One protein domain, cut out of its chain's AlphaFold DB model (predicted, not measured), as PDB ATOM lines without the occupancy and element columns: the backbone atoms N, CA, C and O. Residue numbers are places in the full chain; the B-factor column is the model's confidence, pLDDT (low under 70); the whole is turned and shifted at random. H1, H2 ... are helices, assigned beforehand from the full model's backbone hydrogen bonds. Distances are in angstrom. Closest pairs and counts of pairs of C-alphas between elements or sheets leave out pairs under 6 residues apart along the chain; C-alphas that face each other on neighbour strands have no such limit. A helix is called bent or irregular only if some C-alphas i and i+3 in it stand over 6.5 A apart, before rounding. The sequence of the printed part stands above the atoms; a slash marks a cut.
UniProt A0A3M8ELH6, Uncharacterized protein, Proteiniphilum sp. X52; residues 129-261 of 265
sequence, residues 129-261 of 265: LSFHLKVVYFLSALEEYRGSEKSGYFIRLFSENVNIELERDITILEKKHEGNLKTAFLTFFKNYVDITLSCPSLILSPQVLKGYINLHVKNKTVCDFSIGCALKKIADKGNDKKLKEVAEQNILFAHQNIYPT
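Overview. This is residues 129 to 261 of the 265 residues of an uncharacterized protein of Proteiniphilum sp. X52 (UniProt A0A3M8ELH6). One long helix, H3, has H2 folded back along its beginning and H4 folded back along its end, with H2 and H4 nearly in line and meeting end to end. A further hairpin, H6 and H7, packs at a slant on the rest, H6 on H4 and H7 on H5, and H5 also packs on H3; residues 258 to 261 follow H7 as a tail. The printed part has 133 residues with seven named helices, H1 to H7 in chain order, and no named strand; the class is all helix. It is compact, with a radius of gyration of the C-alphas of 15.3 A, and spans 46 by 31 by 29 A.

Arrangement. H1, residues 129 to 132, only just touches residues 158 to 162 of H3, residues 149 to 175, with 3 pairs of C-alphas within 8 A, the closest Leu 129 and Val 162 at 6.8 A. H2, residues 135 to 146, forms a helical hairpin with H3 at a shallow tilt of 31 degrees; their closest C-alphas, Leu 139 and Ser 151, are 5.0 A apart. H3 is the hub, touching four helices. It forms another helical hairpin with H4, residues 179 to 198, also at 31 degrees; their closest C-alphas are Asp 169 and Phe 185, 6.7 A. H2 and H4 only just touch, only at their ends, with 3 pairs of C-alphas within 8 A, the closest Tyr 137 and Ile 195 at 7.4 A; they run the same way at a shallow tilt of 9 degrees. H5, residues 206 to 217, touches residues 163 to 174 of H3, closest at C-alphas Val 208 and Glu 167, 5.7 A. H6, residues 225 to 238, touches residues 190 to 197 of H4 at a steep tilt of 48 degrees, closest at C-alphas Ile 227 and Lys 190, 5.6 A. H7, residues 241 to 257, makes a helical hairpin with H6 at a shallow tilt of 11 degrees; the C-alphas of Gly 228 and Ala 247, their closest, are 4.2 A apart. Residues 242 to 246 of H7 touch residues 213 to 217 of H5 at a steep tilt of 50 degrees, closest at C-alphas Val 246 and Ile 213, 6.6 A. H3 is apart from H6 and H7. Every O i to N i+4 pair is within hydrogen-bond range in H2, H4 and H5, against 22 of 23 in H3, 9 of 10 in H6 and 10 of 13 in H7; H1 is too short for such a pair.

Along the chain. H1 begins at C-alpha 129, (-44.815, 22.767, -42.639), and measures 5.3 A; H2 measures 16.8 A. H3 runs 39.9 A to C-alpha 175 at (-24.578, 10.668, -45.321). H4 measures 29.4 A, H5 16.5 A and H6 20.1 A. H7, 24.4 A, ends at (-41.145, -2.322, -35.201); it has a kink of 35 degrees near residue 251 and is irregular, with C-alphas 252 and 255 7.3 A apart.

Size, cuts and confidence. The two C-alphas farthest apart, those of Arg 146 and Pro 260, are 48.1 A apart. The printed part has no cut and no long link. Mean pLDDT of the printed part is 91.3; residues 257 to 261 are under 70.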
ATOM      1  N   LEU A 129     -44.205  23.716 -41.710       92.75
ATOM      2  CA  LEU A 129     -44.815  22.767 -42.639       92.75
ATOM      3  C   LEU A 129     -45.543  21.646 -41.900       92.75
ATOM      4  O   LEU A 129     -46.701  21.389 -42.193       92.75
ATOM      5  N   SER A 130     -44.908  21.011 -40.913       91.06
ATOM      6  CA  SER A 130     -45.539  19.916 -40.161       91.06
ATOM      7  C   SER A 130     -46.831  20.354 -39.469       91.06
ATOM      8  O   SER A 130     -47.781  19.576 -39.420       91.06
ATOM      9  N   PHE A 131     -46.874  21.586 -38.957       92.00
ATOM     10  CA  PHE A 131     -48.040  22.126 -38.264       92.00
ATOM     11  C   PHE A 131     -49.182  22.488 -39.228       92.00
ATOM     12  O   PHE A 131     -50.340  22.172 -38.957       92.00
ATOM     13  N   HIS A 132     -48.876  23.103 -40.374       94.56
ATOM     14  CA  HIS A 132     -49.899  23.619 -41.293       94.56
ATOM     15  C   HIS A 132     -50.241  22.694 -42.468       94.56
ATOM     16  O   HIS A 132     -51.230  22.940 -43.151       94.56
ATOM     17  N   LEU A 133     -49.497  21.610 -42.708       96.12
ATOM     18  CA  LEU A 133     -49.697  20.751 -43.884       96.12
ATOM     19  C   LEU A 133     -51.126  20.195 -44.000       96.12
ATOM     20  O   LEU A 133     -51.665  20.100 -45.098       96.12
ATOM     21  N   LYS A 134     -51.781  19.871 -42.878       97.50
ATOM     22  CA  LYS A 134     -53.158  19.348 -42.895       97.50
ATOM     23  C   LYS A 134     -54.204  20.375 -43.350       97.50
ATOM     24  O   LYS A 134     -55.297  19.968 -43.725       97.50
ATOM     25  N   VAL A 135     -53.879  21.671 -43.403       98.12
ATOM     26  CA  VAL A 135     -54.761  22.703 -43.991       98.12
ATOM     27  C   VAL A 135     -55.078  22.387 -45.460       98.12
ATOM     28  O   VAL A 135     -56.132  22.767 -45.961       98.12
ATOM     29  N   VAL A 136     -54.225  21.614 -46.140       98.44
ATOM     30  CA  VAL A 136     -54.456  21.149 -47.514       98.44
ATOM     31  C   VAL A 136     -55.766  20.370 -47.675       98.44
ATOM     32  O   VAL A 136     -56.385  20.484 -48.732       98.44
ATOM     33  N   TYR A 137     -56.242  19.645 -46.652       98.50
ATOM     34  CA  TYR A 137     -57.551  18.978 -46.712       98.50
ATOM     35  C   TYR A 137     -58.681  19.978 -46.960       98.50
ATOM     36  O   TYR A 137     -59.517  19.773 -47.837       98.50
ATOM     37  N   PHE A 138     -58.666  21.092 -46.226       98.69
ATOM     38  CA  PHE A 138     -59.626  22.174 -46.404       98.69
ATOM     39  C   PHE A 138     -59.479  22.858 -47.760       98.69
ATOM     40  O   PHE A 138     -60.470  23.039 -48.459       98.69
ATOM     41  N   LEU A 139     -58.251  23.205 -48.157       98.62
ATOM     42  CA  LEU A 139     -58.015  23.890 -49.430       98.62
ATOM     43  C   LEU A 139     -58.485  23.052 -50.624       98.62
ATOM     44  O   LEU A 139     -59.094  23.601 -51.539       98.62
ATOM     45  N   SER A 140     -58.239  21.740 -50.581       98.19
ATOM     46  CA  SER A 140     -58.643  20.804 -51.634       98.19
ATOM     47  C   SER A 140     -60.161  20.640 -51.676       98.19
ATOM     48  O   SER A 140     -60.749  20.736 -52.748       98.19
ATOM     49  N   ALA A 141     -60.809  20.483 -50.514       98.12
ATOM     50  CA  ALA A 141     -62.268  20.431 -50.435       98.12
ATOM     51  C   ALA A 141     -62.918  21.730 -50.933       98.12
ATOM     52  O   ALA A 141     -63.931  21.686 -51.620       98.12
ATOM     53  N   LEU A 142     -62.325  22.889 -50.633       98.12
ATOM     54  CA  LEU A 142     -62.819  24.182 -51.105       98.12
ATOM     55  C   LEU A 142     -62.679  24.329 -52.628       98.12
ATOM     56  O   LEU A 142     -63.577  24.861 -53.279       98.12
ATOM     57  N   GLU A 143     -61.563  23.862 -53.195       96.38
ATOM     58  CA  GLU A 143     -61.344  23.849 -54.644       96.38
ATOM     59  C   GLU A 143     -62.355  22.941 -55.356       96.38
ATOM     60  O   GLU A 143     -62.932  23.355 -56.357       96.38
ATOM     61  N   GLU A 144     -62.634  21.754 -54.814       95.88
ATOM     62  CA  GLU A 144     -63.642  20.836 -55.359       95.88
ATOM     63  C   GLU A 144     -65.069  21.382 -55.221       95.88
ATOM     64  O   GLU A 144     -65.864  21.291 -56.154       95.88
ATOM     65  N   TYR A 145     -65.386  21.988 -54.076       96.06
ATOM     66  CA  TYR A 145     -66.729  22.470 -53.768       96.06
ATOM     67  C   TYR A 145     -67.144  23.675 -54.616       96.06
ATOM     68  O   TYR A 145     -68.284  23.744 -55.073       96.06
ATOM     69  N   ARG A 146     -66.242  24.646 -54.819       94.31
ATOM     70  CA  ARG A 146     -66.594  25.908 -55.498       94.31
ATOM     71  C   ARG A 146     -65.522  26.494 -56.413       94.31
ATOM     72  O   ARG A 146     -65.736  27.559 -56.985       94.31
ATOM     73  N   GLY A 147     -64.373  25.835 -56.546       94.62
ATOM     74  CA  GLY A 147     -63.197  26.407 -57.195       94.62
ATOM     75  C   GLY A 147     -62.540  27.503 -56.349       94.62
ATOM     76  O   GLY A 147     -63.191  28.309 -55.686       94.62
ATOM     77  N   SER A 148     -61.209  27.547 -56.345       95.25
ATOM     78  CA  SER A 148     -60.462  28.608 -55.661       95.25
ATOM     79  C   SER A 148     -59.030  28.660 -56.176       95.25
ATOM     80  O   SER A 148     -58.199  27.823 -55.820       95.25
ATOM     81  N   GLU A 149     -58.712  29.677 -56.980       96.31
ATOM     82  CA  GLU A 149     -57.342  29.889 -57.469       96.31
ATOM     83  C   GLU A 149     -56.346  30.062 -56.313       96.31
ATOM     84  O   GLU A 149     -55.240  29.525 -56.358       96.31
ATOM     85  N   LYS A 150     -56.761  30.744 -55.234       97.25
ATOM     86  CA  LYS A 150     -55.951  30.900 -54.015       97.25
ATOM     87  C   LYS A 150     -55.696  29.565 -53.315       97.25
ATOM     88  O   LYS A 150     -54.589  29.342 -52.833       97.25
ATOM     89  N   SER A 151     -56.681  28.667 -53.270       98.06
ATOM     90  CA  SER A 151     -56.484  27.322 -52.713       98.06
ATOM     91  C   SER A 151     -55.464  26.544 -53.534       98.06
ATOM     92  O   SER A 151     -54.484  26.055 -52.974       98.06
ATOM     93  N   GLY A 152     -55.640  26.512 -54.858       97.81
ATOM     94  CA  GLY A 152     -54.706  25.846 -55.766       97.81
ATOM     95  C   GLY A 152     -53.283  26.405 -55.661       97.81
ATOM     96  O   GLY A 152     -52.318  25.642 -55.682       97.81
ATOM     97  N   TYR A 153     -53.136  27.722 -55.474       98.00
ATOM     98  CA  TYR A 153     -51.850  28.364 -55.199       98.00
ATOM     99  C   TYR A 153     -51.178  27.809 -53.937       98.00
ATOM    100  O   TYR A 153     -50.056  27.304 -54.005       98.00
ATOM    101  N   PHE A 154     -51.866  27.843 -52.792       98.00
ATOM    102  CA  PHE A 154     -51.286  27.388 -51.528       98.00
ATOM    103  C   PHE A 154     -51.009  25.882 -51.509       98.00
ATOM    104  O   PHE A 154     -50.005  25.461 -50.937       98.00
ATOM    105  N   ILE A 155     -51.828  25.061 -52.172       98.25
ATOM    106  CA  ILE A 155     -51.560  23.620 -52.309       98.25
ATOM    107  C   ILE A 155     -50.246  23.376 -53.071       98.25
ATOM    108  O   ILE A 155     -49.438  22.535 -52.661       98.25
ATOM    109  N   ARG A 156     -49.987  24.129 -54.149       97.62
ATOM    110  CA  ARG A 156     -48.712  24.053 -54.886       97.62
ATOM    111  C   ARG A 156     -47.545  24.527 -54.027       97.62
ATOM    112  O   ARG A 156     -46.544  23.822 -53.946       97.62
ATOM    113  N   LEU A 157     -47.711  25.641 -53.309       96.38
ATOM    114  CA  LEU A 157     -46.700  26.162 -52.387       96.38
ATOM    115  C   LEU A 157     -46.318  25.126 -51.314       96.38
ATOM    116  O   LEU A 157     -45.132  24.890 -51.077       96.38
ATOM    117  N   PHE A 158     -47.303  24.462 -50.694       97.06
ATOM    118  CA  PHE A 158     -47.042  23.365 -49.757       97.06
ATOM    119  C   PHE A 158     -46.346  22.189 -50.443       97.06
ATOM    120  O   PHE A 158     -45.383  21.663 -49.888       97.06
ATOM    121  N   SER A 159     -46.783  21.803 -51.647       97.25
ATOM    122  CA  SER A 159     -46.145  20.718 -52.403       97.25
ATOM    123  C   SER A 159     -44.651  20.988 -52.595       97.25
ATOM    124  O   SER A 159     -43.811  20.151 -52.273       97.25
ATOM    125  N   GLU A 160     -44.302  22.171 -53.095       96.31
ATOM    126  CA  GLU A 160     -42.918  22.563 -53.369       96.31
ATOM    127  C   GLU A 160     -42.062  22.544 -52.098       96.31
ATOM    128  O   GLU A 160     -41.030  21.871 -52.052       96.31
ATOM    129  N   ASN A 161     -42.516  23.212 -51.036       96.38
ATOM    130  CA  ASN A 161     -41.729  23.362 -49.812       96.38
ATOM    131  C   ASN A 161     -41.585  22.047 -49.031       96.38
ATOM    132  O   ASN A 161     -40.512  21.765 -48.497       96.38
ATOM    133  N   VAL A 162     -42.622  21.201 -48.994       96.94
ATOM    134  CA  VAL A 162     -42.522  19.882 -48.346       96.94
ATOM    135  C   VAL A 162     -41.566  18.965 -49.104       96.94
ATOM    136  O   VAL A 162     -40.754  18.287 -48.471       96.94
ATOM    137  N   ASN A 163     -41.608  18.963 -50.441       97.62
ATOM    138  CA  ASN A 163     -40.668  18.173 -51.237       97.62
ATOM    139  C   ASN A 163     -39.215  18.623 -51.009       97.62
ATOM    140  O   ASN A 163     -38.364  17.774 -50.752       97.62
ATOM    141  N   ILE A 164     -38.941  19.935 -51.012       96.19
ATOM    142  CA  ILE A 164     -37.601  20.489 -50.735       96.19
ATOM    143  C   ILE A 164     -37.085  20.031 -49.364       96.19
ATOM    144  O   ILE A 164     -35.952  19.557 -49.242       96.19
ATOM    145  N   GLU A 165     -37.913  20.138 -48.323       95.62
ATOM    146  CA  GLU A 165     -37.520  19.755 -46.965       95.62
ATOM    147  C   GLU A 165     -37.283  18.241 -46.833       95.62
ATOM    148  O   GLU A 165     -36.305  17.822 -46.207       95.62
ATOM    149  N   LEU A 166     -38.115  17.407 -47.470       96.62
ATOM    150  CA  LEU A 166     -37.922  15.954 -47.491       96.62
ATOM    151  C   LEU A 166     -36.663  15.547 -48.270       96.62
ATOM    152  O   LEU A 166     -35.923  14.679 -47.809       96.62
ATOM    153  N   GLU A 167     -36.378  16.173 -49.414       96.44
ATOM    154  CA  GLU A 167     -35.156  15.927 -50.197       96.44
ATOM    155  C   GLU A 167     -33.891  16.310 -49.412       96.44
ATOM    156  O   GLU A 167     -32.879  15.593 -49.448       96.44
ATOM    157  N   ARG A 168     -33.955  17.395 -48.627       94.38
ATOM    158  CA  ARG A 168     -32.877  17.783 -47.708       94.38
ATOM    159  C   ARG A 168     -32.658  16.727 -46.627       94.38
ATOM    160  O   ARG A 168     -31.520  16.296 -46.427       94.38
ATOM    161  N   ASP A 169     -33.724  16.287 -45.959       94.06
ATOM    162  CA  ASP A 169     -33.654  15.245 -44.928       94.06
ATOM    163  C   ASP A 169     -33.087  13.936 -45.498       94.06
ATOM    164  O   ASP A 169     -32.199  13.328 -44.892       94.06
ATOM    165  N   ILE A 170     -33.519  13.541 -46.701       95.50
ATOM    166  CA  ILE A 170     -33.001  12.368 -47.415       95.50
ATOM    167  C   ILE A 170     -31.491  12.492 -47.626       95.50
ATOM    168  O   ILE A 170     -30.746  11.578 -47.273       95.50
ATOM    169  N   THR A 171     -31.019  13.633 -48.132       94.56
ATOM    170  CA  THR A 171     -29.589  13.877 -48.382       94.56
ATOM    171  C   THR A 171     -28.751  13.762 -47.104       94.56
ATOM    172  O   THR A 171     -27.630  13.241 -47.129       94.56
ATOM    173  N   ILE A 172     -29.272  14.241 -45.971       92.88
ATOM    174  CA  ILE A 172     -28.590  14.149 -44.675       92.88
ATOM    175  C   ILE A 172     -28.551  12.693 -44.196       92.88
ATOM    176  O   ILE A 172     -27.477  12.196 -43.842       92.88
ATOM    177  N   LEU A 173     -29.687  11.990 -44.241       92.56
ATOM    178  CA  LEU A 173     -29.804  10.587 -43.834       92.56
ATOM    179  C   LEU A 173     -28.957   9.654 -44.712       92.56
ATOM    180  O   LEU A 173     -28.414   8.655 -44.234       92.56
ATOM    181  N   GLU A 174     -28.753   9.982 -45.988       89.94
ATOM    182  CA  GLU A 174     -27.838   9.238 -46.852       89.94
ATOM    183  C   GLU A 174     -26.378   9.324 -46.386       89.94
ATOM    184  O   GLU A 174     -25.649   8.339 -46.536       89.94
ATOM    185  N   LYS A 175     -25.964  10.431 -45.760       88.38
ATOM    186  CA  LYS A 175     -24.578  10.668 -45.321       88.38
ATOM    187  C   LYS A 175     -24.314  10.289 -43.863       88.38
ATOM    188  O   LYS A 175     -23.205   9.875 -43.544       88.38
ATOM    189  N   LYS A 176     -25.301  10.441 -42.978       80.88
ATOM    190  CA  LYS A 176     -25.137  10.284 -41.523       80.88
ATOM    191  C   LYS A 176     -26.144   9.292 -40.944       80.88
ATOM    192  O   LYS A 176     -27.255   9.161 -41.449       80.88
ATOM    193  N   HIS A 177     -25.763   8.616 -39.863       70.06
ATOM    194  CA  HIS A 177     -26.699   7.864 -39.027       70.06
ATOM    195  C   HIS A 177     -27.142   8.747 -37.859       70.06
ATOM    196  O   HIS A 177     -26.385   8.949 -36.916       70.06
ATOM    197  N   GLU A 178     -28.362   9.282 -37.932       74.19
ATOM    198  CA  GLU A 178     -28.939  10.141 -36.894       74.19
ATOM    199  C   GLU A 178     -30.365   9.675 -36.557       74.19
ATOM    200  O   GLU A 178     -31.298   9.838 -37.345       74.19
ATOM    201  N   GLY A 179     -30.527   9.038 -35.389       74.81
ATOM    202  CA  GLY A 179     -31.772   8.360 -35.003       74.81
ATOM    203  C   GLY A 179     -32.979   9.295 -34.881       74.81
ATOM    204  O   GLY A 179     -34.048   8.986 -35.400       74.81
ATOM    205  N   ASN A 180     -32.801  10.471 -34.272       79.69
ATOM    206  CA  ASN A 180     -33.888  11.441 -34.093       79.69
ATOM    207  C   ASN A 180     -34.382  12.005 -35.434       79.69
ATOM    208  O   ASN A 180     -35.589  12.112 -35.658       79.69
ATOM    209  N   LEU A 181     -33.455  12.308 -36.350       84.69
ATOM    210  CA  LEU A 181     -33.790  12.783 -37.692       84.69
ATOM    211  C   LEU A 181     -34.560  11.721 -38.484       84.69
ATOM    212  O   LEU A 181     -35.536  12.054 -39.151       84.69
ATOM    213  N   LYS A 182     -34.172  10.444 -38.367       86.44
ATOM    214  CA  LYS A 182     -34.855   9.315 -39.019       86.44
ATOM    215  C   LYS A 182     -36.327   9.226 -38.608       86.44
ATOM    216  O   LYS A 182     -37.190   9.132 -39.479       86.44
ATOM    217  N   THR A 183     -36.622   9.285 -37.310       87.50
ATOM    218  CA  THR A 183     -38.008   9.236 -36.812       87.50
ATOM    219  C   THR A 183     -38.805  10.453 -37.278       87.50
ATOM    220  O   THR A 183     -39.897  10.302 -37.821       87.50
ATOM    221  N   ALA A 184     -38.239  11.658 -37.155       89.75
ATOM    222  CA  ALA A 184     -38.901  12.882 -37.598       89.75
ATOM    223  C   ALA A 184     -39.145  12.912 -39.118       89.75
ATOM    224  O   ALA A 184     -40.143  13.465 -39.574       89.75
ATOM    225  N   PHE A 185     -38.232  12.361 -39.919       93.19
ATOM    226  CA  PHE A 185     -38.412  12.190 -41.361       93.19
ATOM    227  C   PHE A 185     -39.564  11.232 -41.666       93.19
ATOM    228  O   PHE A 185     -40.444  11.587 -42.439       93.19
ATOM    229  N   LEU A 186     -39.603  10.054 -41.031       93.38
ATOM    230  CA  LEU A 186     -40.643   9.054 -41.285       93.38
ATOM    231  C   LEU A 186     -42.042   9.554 -40.927       93.38
ATOM    232  O   LEU A 186     -42.957   9.381 -41.725       93.38
ATOM    233  N   THR A 187     -42.200  10.224 -39.783       92.56
ATOM    234  CA  THR A 187     -43.485  10.824 -39.396       92.56
ATOM    235  C   THR A 187     -43.935  11.877 -40.408       92.56
ATOM    236  O   THR A 187     -45.091  11.883 -40.825       92.56
ATOM    237  N   PHE A 188     -43.021  12.753 -40.837       95.19
ATOM    238  CA  PHE A 188     -43.349  13.815 -41.784       95.19
ATOM    239  C   PHE A 188     -43.658  13.267 -43.184       95.19
ATOM    240  O   PHE A 188     -44.660  13.649 -43.786       95.19
ATOM    241  N   PHE A 189     -42.858  12.312 -43.664       96.56
ATOM    242  CA  PHE A 189     -43.077  11.617 -44.929       96.56
ATOM    243  C   PHE A 189     -44.414  10.872 -44.936       96.56
ATOM    244  O   PHE A 189     -45.192  11.047 -45.864       96.56
ATOM    245  N   LYS A 190     -44.720  10.104 -43.882       95.00
ATOM    246  CA  LYS A 190     -46.005   9.410 -43.722       95.00
ATOM    247  C   LYS A 190     -47.182  10.371 -43.861       95.00
ATOM    248  O   LYS A 190     -48.028  10.165 -44.723       95.00
ATOM    249  N   ASN A 191     -47.180  11.449 -43.073       94.19
ATOM    250  CA  ASN A 191     -48.239  12.454 -43.122       94.19
ATOM    251  C   ASN A 191     -48.394  13.042 -44.529       94.19
ATOM    252  O   ASN A 191     -49.511  13.188 -45.011       94.19
ATOM    253  N   TYR A 192     -47.285  13.356 -45.203       96.62
ATOM    254  CA  TYR A 192     -47.330  13.923 -46.545       96.62
ATOM    255  C   TYR A 192     -47.905  12.950 -47.579       96.62
ATOM    256  O   TYR A 192     -48.812  13.316 -48.324       96.62
ATOM    257  N   VAL A 193     -47.440  11.696 -47.583       95.62
ATOM    258  CA  VAL A 193     -47.933  10.665 -48.509       95.62
ATOM    259  C   VAL A 193     -49.424  10.399 -48.276       95.62
ATOM    260  O   VAL A 193     -50.188  10.362 -49.242       95.62
ATOM    261  N   ASP A 194     -49.866  10.289 -47.021       93.25
ATOM    262  CA  ASP A 194     -51.279  10.066 -46.685       93.25
ATOM    263  C   ASP A 194     -52.178  11.207 -47.196       93.25
ATOM    264  O   ASP A 194     -53.255  10.959 -47.752       93.25
ATOM    265  N   ILE A 195     -51.717  12.460 -47.092       95.50
ATOM    266  CA  ILE A 195     -52.461  13.615 -47.606       95.50
ATOM    267  C   ILE A 195     -52.483  13.607 -49.136       95.50
ATOM    268  O   ILE A 195     -53.552  13.815 -49.699       95.50
ATOM    269  N   THR A 196     -51.380  13.295 -49.829       95.38
ATOM    270  CA  THR A 196     -51.369  13.246 -51.312       95.38
ATOM    271  C   THR A 196     -52.334  12.205 -51.892       95.38
ATOM    272  O   THR A 196     -52.878  12.382 -52.981       95.38
ATOM    273  N   LEU A 197     -52.600  11.118 -51.158       93.06
ATOM    274  CA  LEU A 197     -53.599  10.124 -51.555       93.06
ATOM    275  C   LEU A 197     -55.034  10.643 -51.453       93.06
ATOM    276  O   LEU A 197     -55.882  10.211 -52.232       93.06
ATOM    277  N   SER A 198     -55.287  11.529 -50.492       92.88
ATOM    278  CA  SER A 198     -56.604  12.119 -50.239       92.88
ATOM    279  C   SER A 198     -56.822  13.416 -51.024       92.88
ATOM    280  O   SER A 198     -57.949  13.743 -51.367       92.88
ATOM    281  N   CYS A 199     -55.741  14.135 -51.326       95.75
ATOM    282  CA  CYS A 199     -55.712  15.419 -52.019       95.75
ATOM    283  C   CYS A 199     -54.759  15.311 -53.224       95.75
ATOM    284  O   CYS A 199     -53.587  15.675 -53.103       95.75
ATOM    285  N   PRO A 200     -55.213  14.805 -54.390       91.75
ATOM    286  CA  PRO A 200     -54.338  14.550 -55.542       91.75
ATOM    287  C   PRO A 200     -53.656  15.794 -56.134       91.75
ATOM    288  O   PRO A 200     -52.697  15.658 -56.893       91.75
ATOM    289  N   SER A 201     -54.141  16.996 -55.808       93.25
ATOM    290  CA  SER A 201     -53.515  18.275 -56.162       93.25
ATOM    291  C   SER A 201     -52.242  18.572 -55.355       93.25
ATOM    292  O   SER A 201     -51.429  19.383 -55.798       93.25
ATOM    293  N   LEU A 202     -52.030  17.905 -54.212       96.62
ATOM    294  CA  LEU A 202     -50.787  17.952 -53.438       96.62
ATOM    295  C   LEU A 202     -49.774  16.966 -54.040       96.62
ATOM    296  O   LEU A 202     -49.952  15.748 -53.973       96.62
ATOM    297  N   ILE A 203     -48.702  17.484 -54.641       96.31
ATOM    298  CA  ILE A 203     -47.818  16.692 -55.506       96.31
ATOM    299  C   ILE A 203     -46.617  16.153 -54.730       96.31
ATOM    300  O   ILE A 203     -45.695  16.889 -54.381       96.31
ATOM    301  N   LEU A 204     -46.553  14.834 -54.560       95.88
ATOM    302  CA  LEU A 204     -45.353  14.142 -54.085       95.88
ATOM    303  C   LEU A 204     -44.319  14.009 -55.217       95.88
ATOM    304  O   LEU A 204     -44.605  13.391 -56.246       95.88
ATOM    305  N   SER A 205     -43.111  14.559 -55.041       95.75
ATOM    306  CA  SER A 205     -42.090  14.528 -56.093       95.75
ATOM    307  C   SER A 205     -41.557  13.101 -56.319       95.75
ATOM    308  O   SER A 205     -41.310  12.352 -55.362       95.75
ATOM    309  N   PRO A 206     -41.286  12.703 -57.579       94.56
ATOM    310  CA  PRO A 206     -40.605  11.440 -57.866       94.56
ATOM    311  C   PRO A 206     -39.217  11.337 -57.215       94.56
ATOM    312  O   PRO A 206     -38.733  10.233 -56.957       94.56
ATOM    313  N   GLN A 207     -38.564  12.474 -56.944       96.00
ATOM    314  CA  GLN A 207     -37.252  12.514 -56.299       96.00
ATOM    315  C   GLN A 207     -37.345  12.121 -54.824       96.00
ATOM    316  O   GLN A 207     -36.557  11.285 -54.380       96.00
ATOM    317  N   VAL A 208     -38.349  12.626 -54.098       97.44
ATOM    318  CA  VAL A 208     -38.639  12.208 -52.719       97.44
ATOM    319  C   VAL A 208     -38.932  10.707 -52.668       97.44
ATOM    320  O   VAL A 208     -38.338  10.001 -51.853       97.44
ATOM    321  N   LEU A 209     -39.784  10.188 -53.563       96.06
ATOM    322  CA  LEU A 209     -40.096   8.751 -53.628       96.06
ATOM    323  C   LEU A 209     -38.844   7.900 -53.877       96.06
ATOM    324  O   LEU A 209     -38.583   6.939 -53.151       96.06
ATOM    325  N   LYS A 210     -38.030   8.276 -54.869       95.69
ATOM    326  CA  LYS A 210     -36.765   7.594 -55.172       95.69
ATOM    327  C   LYS A 210     -35.793   7.654 -53.993       95.69
ATOM    328  O   LYS A 210     -35.124   6.666 -53.694       95.69
ATOM    329  N   GLY A 211     -35.717   8.796 -53.317       96.50
ATOM    330  CA  GLY A 211     -34.891   8.981 -52.133       96.50
ATOM    331  C   GLY A 211     -35.340   8.102 -50.965       96.50
ATOM    332  O   GLY A 211     -34.509   7.423 -50.363       96.50
ATOM    333  N   TYR A 212     -36.648   8.014 -50.704       96.75
ATOM    334  CA  TYR A 212     -37.200   7.092 -49.709       96.75
ATOM    335  C   TYR A 212     -36.874   5.627 -50.042       96.75
ATOM    336  O   TYR A 212     -36.375   4.909 -49.175       96.75
ATOM    337  N   ILE A 213     -37.076   5.196 -51.297       95.62
ATOM    338  CA  ILE A 213     -36.710   3.846 -51.769       95.62
ATOM    339  C   ILE A 213     -35.229   3.565 -51.483       95.62
ATOM    340  O   ILE A 213     -34.892   2.526 -50.917       95.62
ATOM    341  N   ASN A 214     -34.337   4.499 -51.824       94.69
ATOM    342  CA  ASN A 214     -32.899   4.346 -51.597       94.69
ATOM    343  C   ASN A 214     -32.550   4.225 -50.109       94.69
ATOM    344  O   ASN A 214     -31.712   3.398 -49.744       94.69
ATOM    345  N   LEU A 215     -33.170   5.037 -49.248       93.75
ATOM    346  CA  LEU A 215     -32.977   4.925 -47.805       93.75
ATOM    347  C   LEU A 215     -33.480   3.576 -47.280       93.75
ATOM    348  O   LEU A 215     -32.810   2.970 -46.446       93.75
ATOM    349  N   HIS A 216     -34.616   3.088 -47.779       93.00
ATOM    350  CA  HIS A 216     -35.192   1.809 -47.366       93.00
ATOM    351  C   HIS A 216     -34.308   0.622 -47.751       93.00
ATOM    352  O   HIS A 216     -33.910  -0.147 -46.882       93.00
ATOM    353  N   VAL A 217     -33.893   0.535 -49.019       91.75
ATOM    354  CA  VAL A 217     -33.014  -0.540 -49.520       91.75
ATOM    355  C   VAL A 217     -31.662  -0.566 -48.792       91.75
ATOM    356  O   VAL A 217     -31.074  -1.627 -48.602       91.75
ATOM    357  N   LYS A 218     -31.169   0.593 -48.334       90.94
ATOM    358  CA  LYS A 218     -29.941   0.709 -47.526       90.94
ATOM    359  C   LYS A 218     -30.167   0.460 -46.022       90.94
ATOM    360  O   LYS A 218     -29.266   0.742 -45.235       90.94
ATOM    361  N   ASN A 219     -31.346  -0.010 -45.604       88.31
ATOM    362  CA  ASN A 219     -31.743  -0.208 -44.201       88.31
ATOM    363  C   ASN A 219     -31.626   1.061 -43.330       88.31
ATOM    364  O   ASN A 219     -31.400   1.005 -42.119       88.31
ATOM    365  N   LYS A 220     -31.772   2.243 -43.943       87.44
ATOM    366  CA  LYS A 220     -31.713   3.538 -43.252       87.44
ATOM    367  C   LYS A 220     -33.071   4.010 -42.746       87.44
ATOM    368  O   LYS A 220     -33.103   4.810 -41.817       87.44
ATOM    369  N   THR A 221     -34.180   3.474 -43.250       87.50
ATOM    370  CA  THR A 221     -35.523   3.641 -42.663       87.50
ATOM    371  C   THR A 221     -35.916   2.418 -41.823       87.50
ATOM    372  O   THR A 221     -35.181   1.437 -41.780       87.50
ATOM    373  N   VAL A 222     -36.984   2.514 -41.030       88.00
ATOM    374  CA  VAL A 222     -37.669   1.332 -40.473       88.00
ATOM    375  C   VAL A 222     -38.944   1.099 -41.278       88.00
ATOM    376  O   VAL A 222     -39.421   2.021 -41.942       88.00
ATOM    377  N   CYS A 223     -39.469  -0.123 -41.234       89.38
ATOM    378  CA  CYS A 223     -40.719  -0.471 -41.900       89.38
ATOM    379  C   CYS A 223     -41.913   0.094 -41.122       89.38
ATOM    380  O   CYS A 223     -42.020  -0.148 -39.919       89.38
ATOM    381  N   ASP A 224     -42.812   0.796 -41.813       91.69
ATOM    382  CA  ASP A 224     -44.063   1.328 -41.263       91.69
ATOM    383  C   ASP A 224     -45.248   0.847 -42.107       91.69
ATOM    384  O   ASP A 224     -45.262   0.977 -43.333       91.69
ATOM    385  N   PHE A 225     -46.257   0.288 -41.438       91.25
ATOM    386  CA  PHE A 225     -47.412  -0.312 -42.102       91.25
ATOM    387  C   PHE A 225     -48.222   0.711 -42.913       91.25
ATOM    388  O   PHE A 225     -48.658   0.409 -44.027       91.25
ATOM    389  N   SER A 226     -48.413   1.921 -42.378       90.31
ATOM    390  CA  SER A 226     -49.183   2.975 -43.044       90.31
ATOM    391  C   SER A 226     -48.447   3.482 -44.277       90.31
ATOM    392  O   SER A 226     -49.053   3.559 -45.343       90.31
ATOM    393  N   ILE A 227     -47.132   3.718 -44.166       94.31
ATOM    394  CA  ILE A 227     -46.300   4.069 -45.322       94.31
ATOM    395  C   ILE A 227     -46.398   2.968 -46.381       94.31
ATOM    396  O   ILE A 227     -46.672   3.262 -47.540       94.31
ATOM    397  N   GLY A 228     -46.249   1.696 -46.000       94.50
ATOM    398  CA  GLY A 228     -46.361   0.578 -46.937       94.50
ATOM    399  C   GLY A 228     -47.708   0.532 -47.668       94.50
ATOM    400  O   GLY A 228     -47.745   0.424 -48.894       94.50
ATOM    401  N   CYS A 229     -48.821   0.698 -46.948       93.62
ATOM    402  CA  CYS A 229     -50.154   0.783 -47.553       93.62
ATOM    403  C   CYS A 229     -50.275   1.959 -48.530       93.62
ATOM    404  O   CYS A 229     -50.847   1.812 -49.614       93.62
ATOM    405  N   ALA A 230     -49.736   3.116 -48.154       93.19
ATOM    406  CA  ALA A 230     -49.805   4.319 -48.959       93.19
ATOM    407  C   ALA A 230     -48.968   4.194 -50.245       93.19
ATOM    408  O   ALA A 230     -49.472   4.425 -51.346       93.19
ATOM    409  N   LEU A 231     -47.727   3.713 -50.134       94.88
ATOM    410  CA  LEU A 231     -46.845   3.478 -51.278       94.88
ATOM    411  C   LEU A 231     -47.391   2.407 -52.223       94.88
ATOM    412  O   LEU A 231     -47.255   2.555 -53.434       94.88
ATOM    413  N   LYS A 232     -48.064   1.371 -51.705       94.44
ATOM    414  CA  LYS A 232     -48.722   0.358 -52.542       94.44
ATOM    415  C   LYS A 232     -49.795   0.981 -53.436       94.44
ATOM    416  O   LYS A 232     -49.794   0.740 -54.639       94.44
ATOM    417  N   LYS A 233     -50.650   1.850 -52.876       92.56
ATOM    418  CA  LYS A 233     -51.671   2.587 -53.645       92.56
ATOM    419  C   LYS A 233     -51.051   3.469 -54.736       92.56
ATOM    420  O   LYS A 233     -51.627   3.590 -55.813       92.56
ATOM    421  N   ILE A 234     -49.895   4.080 -54.469       91.75
ATOM    422  CA  ILE A 234     -49.158   4.880 -55.462       91.75
ATOM    423  C   ILE A 234     -48.568   3.974 -56.552       91.75
ATOM    424  O   ILE A 234     -48.737   4.248 -57.741       91.75
ATOM    425  N   ALA A 235     -47.922   2.873 -56.165       91.62
ATOM    426  CA  ALA A 235     -47.291   1.934 -57.087       91.62
ATOM    427  C   ALA A 235     -48.299   1.287 -58.045       91.62
ATOM    428  O   ALA A 235     -48.019   1.176 -59.238       91.62
ATOM    429  N   ASP A 236     -49.483   0.919 -57.550       88.88
ATOM    430  CA  ASP A 236     -50.537   0.302 -58.361       88.88
ATOM    431  C   ASP A 236     -51.096   1.273 -59.427       88.88
ATOM    432  O   ASP A 236     -51.513   0.828 -60.494       88.88
ATOM    433  N   LYS A 237     -51.039   2.596 -59.197       85.56
ATOM    434  CA  LYS A 237     -51.392   3.617 -60.207       85.56
ATOM    435  C   LYS A 237     -50.288   3.836 -61.250       85.56
ATOM    436  O   LYS A 237     -50.594   4.130 -62.401       85.56
ATOM    437  N   GLY A 238     -49.017   3.733 -60.849       78.81
ATOM    438  CA  GLY A 238     -47.854   4.069 -61.687       78.81
ATOM    439  C   GLY A 238     -47.133   2.885 -62.343       78.81
ATOM    440  O   GLY A 238     -46.224   3.102 -63.139       78.81
ATOM    441  N   ASN A 239     -47.503   1.644 -62.010       78.56
ATOM    442  CA  ASN A 239     -46.808   0.413 -62.416       78.56
ATOM    443  C   ASN A 239     -45.299   0.396 -62.055       78.56
ATOM    444  O   ASN A 239     -44.474  -0.170 -62.778       78.56
ATOM    445  N   ASP A 240     -44.924   1.017 -60.930       88.25
ATOM    446  CA  ASP A 240     -43.541   1.042 -60.431       88.25
ATOM    447  C   ASP A 240     -43.247  -0.210 -59.590       88.25
ATOM    448  O   ASP A 240     -43.642  -0.324 -58.426       88.25
ATOM    449  N   LYS A 241     -42.522  -1.161 -60.190       90.31
ATOM    450  CA  LYS A 241     -42.155  -2.430 -59.543       90.31
ATOM    451  C   LYS A 241     -41.297  -2.241 -58.292       90.31
ATOM    452  O   LYS A 241     -41.525  -2.929 -57.305       90.31
ATOM    453  N   LYS A 242     -40.343  -1.302 -58.307       92.25
ATOM    454  CA  LYS A 242     -39.444  -1.084 -57.161       92.25
ATOM    455  C   LYS A 242     -40.198  -0.474 -55.992       92.25
ATOM    456  O   LYS A 242     -39.997  -0.881 -54.850       92.25
ATOM    457  N   LEU A 243     -41.081   0.483 -56.274       93.38
ATOM    458  CA  LEU A 243     -41.932   1.066 -55.244       93.38
ATOM    459  C   LEU A 243     -42.872   0.014 -54.645       93.38
ATOM    460  O   LEU A 243     -43.056  -0.011 -53.431       93.38
ATOM    461  N   LYS A 244     -43.416  -0.883 -55.478       94.62
ATOM    462  CA  LYS A 244     -44.260  -1.995 -55.026       94.62
ATOM    463  C   LYS A 244     -43.516  -2.954 -54.095       94.62
ATOM    464  O   LYS A 244     -44.037  -3.272 -53.032       94.62
ATOM    465  N   GLU A 245     -42.292  -3.347 -54.442       94.88
ATOM    466  CA  GLU A 245     -41.443  -4.191 -53.587       94.88
ATOM    467  C   GLU A 245     -41.166  -3.524 -52.227       94.88
ATOM    468  O   GLU A 245     -41.346  -4.145 -51.181       94.88
ATOM    469  N   VAL A 246     -40.798  -2.236 -52.219       95.06
ATOM    470  CA  VAL A 246     -40.571  -1.468 -50.977       95.06
ATOM    471  C   VAL A 246     -41.852  -1.321 -50.150       95.06
ATOM    472  O   VAL A 246     -41.812  -1.367 -48.918       95.06
ATOM    473  N   ALA A 247     -43.003  -1.152 -50.801       95.25
ATOM    474  CA  ALA A 247     -44.296  -1.092 -50.131       95.25
ATOM    475  C   ALA A 247     -44.642  -2.427 -49.448       95.25
ATOM    476  O   ALA A 247     -45.055  -2.441 -48.288       95.25
ATOM    477  N   GLU A 248     -44.426  -3.548 -50.138       95.19
ATOM    478  CA  GLU A 248     -44.642  -4.895 -49.602       95.19
ATOM    479  C   GLU A 248     -43.699  -5.203 -48.432       95.19
ATOM    480  O   GLU A 248     -44.150  -5.737 -47.420       95.19
ATOM    481  N   GLN A 249     -42.427  -4.794 -48.513       94.19
ATOM    482  CA  GLN A 249     -41.473  -4.902 -47.401       94.19
ATOM    483  C   GLN A 249     -41.933  -4.105 -46.177       94.19
ATOM    484  O   GLN A 249     -41.955  -4.644 -45.068       94.19
ATOM    485  N   ASN A 250     -42.366  -2.854 -46.373       93.75
ATOM    486  CA  ASN A 250     -42.910  -2.035 -45.292       93.75
ATOM    487  C   ASN A 250     -44.095  -2.719 -44.600       93.75
ATOM    488  O   ASN A 250     -44.136  -2.761 -43.375       93.75
ATOM    489  N   ILE A 251     -45.031  -3.282 -45.369       93.19
ATOM    490  CA  ILE A 251     -46.202  -3.985 -44.828       93.19
ATOM    491  C   ILE A 251     -45.778  -5.249 -44.073       93.19
ATOM    492  O   ILE A 251     -46.197  -5.454 -42.933       93.19
ATOM    493  N   LEU A 252     -44.947  -6.092 -44.693       91.56
ATOM    494  CA  LEU A 252     -44.585  -7.403 -44.159       91.56
ATOM    495  C   LEU A 252     -43.766  -7.287 -42.873       91.56
ATOM    496  O   LEU A 252     -44.009  -8.032 -41.929       91.56
ATOM    497  N   PHE A 253     -42.826  -6.343 -42.812       88.81
ATOM    498  CA  PHE A 253     -41.887  -6.208 -41.697       88.81
ATOM    499  C   PHE A 253     -42.261  -5.106 -40.699       88.81
ATOM    500  O   PHE A 253     -41.538  -4.904 -39.726       88.81
ATOM    501  N   ALA A 254     -43.402  -4.425 -40.870       84.56
ATOM    502  CA  ALA A 254     -43.872  -3.425 -39.908       84.56
ATOM    503  C   ALA A 254     -43.971  -3.987 -38.483       84.56
ATOM    504  O   ALA A 254     -43.567  -3.310 -37.543       84.56
ATOM    505  N   HIS A 255     -44.435  -5.236 -38.325       76.31
ATOM    506  CA  HIS A 255     -44.599  -5.899 -37.025       76.31
ATOM    507  C   HIS A 255     -43.306  -5.984 -36.202       76.31
ATOM    508  O   HIS A 255     -43.362  -5.944 -34.975       76.31
ATOM    509  N   GLN A 256     -42.144  -6.024 -36.861       74.00
ATOM    510  CA  GLN A 256     -40.835  -6.036 -36.201       74.00
ATOM    511  C   GLN A 256     -40.530  -4.714 -35.482       74.00
ATOM    512  O   GLN A 256     -39.652  -4.670 -34.628       74.00
ATOM    513  N   ASN A 257     -41.275  -3.650 -35.797       66.06
ATOM    514  CA  ASN A 257     -41.145  -2.322 -35.201       66.06
ATOM    515  C   ASN A 257     -42.339  -1.953 -34.298       66.06
ATOM    516  O   ASN A 257     -42.388  -0.826 -33.811       66.06
ATOM    517  N   ILE A 258     -43.297  -2.866 -34.063       57.78
ATOM    518  CA  ILE A 258     -44.489  -2.594 -33.233       57.78
ATOM    519  C   ILE A 258     -44.183  -2.723 -31.720       57.78
ATOM    520  O   ILE A 258     -44.921  -2.164 -30.913       57.78
ATOM    521  N   TYR A 259     -43.076  -3.359 -31.291       51.72
ATOM    522  CA  TYR A 259     -42.817  -3.611 -29.857       51.72
ATOM    523  C   TYR A 259     -41.341  -3.473 -29.447       51.72
ATOM    524  O   TYR A 259     -40.491  -4.215 -29.937       51.72
ATOM    525  N   PRO A 260     -41.031  -2.542 -28.516       46.12
ATOM    526  CA  PRO A 260     -40.664  -2.997 -27.160       46.12
ATOM    527  C   PRO A 260     -41.572  -2.525 -26.006       46.12
ATOM    528  O   PRO A 260     -41.536  -3.136 -24.947       46.12
ATOM    529  N   THR A 261     -42.376  -1.466 -26.151       41.19
ATOM    530  CA  THR A 261     -43.020  -0.790 -24.994       41.19
ATOM    531  C   THR A 261     -44.519  -1.035 -24.809       41.19
ATOM    532  O   THR A 261     -45.094  -0.527 -23.854       41.19
TER     533      THR A 261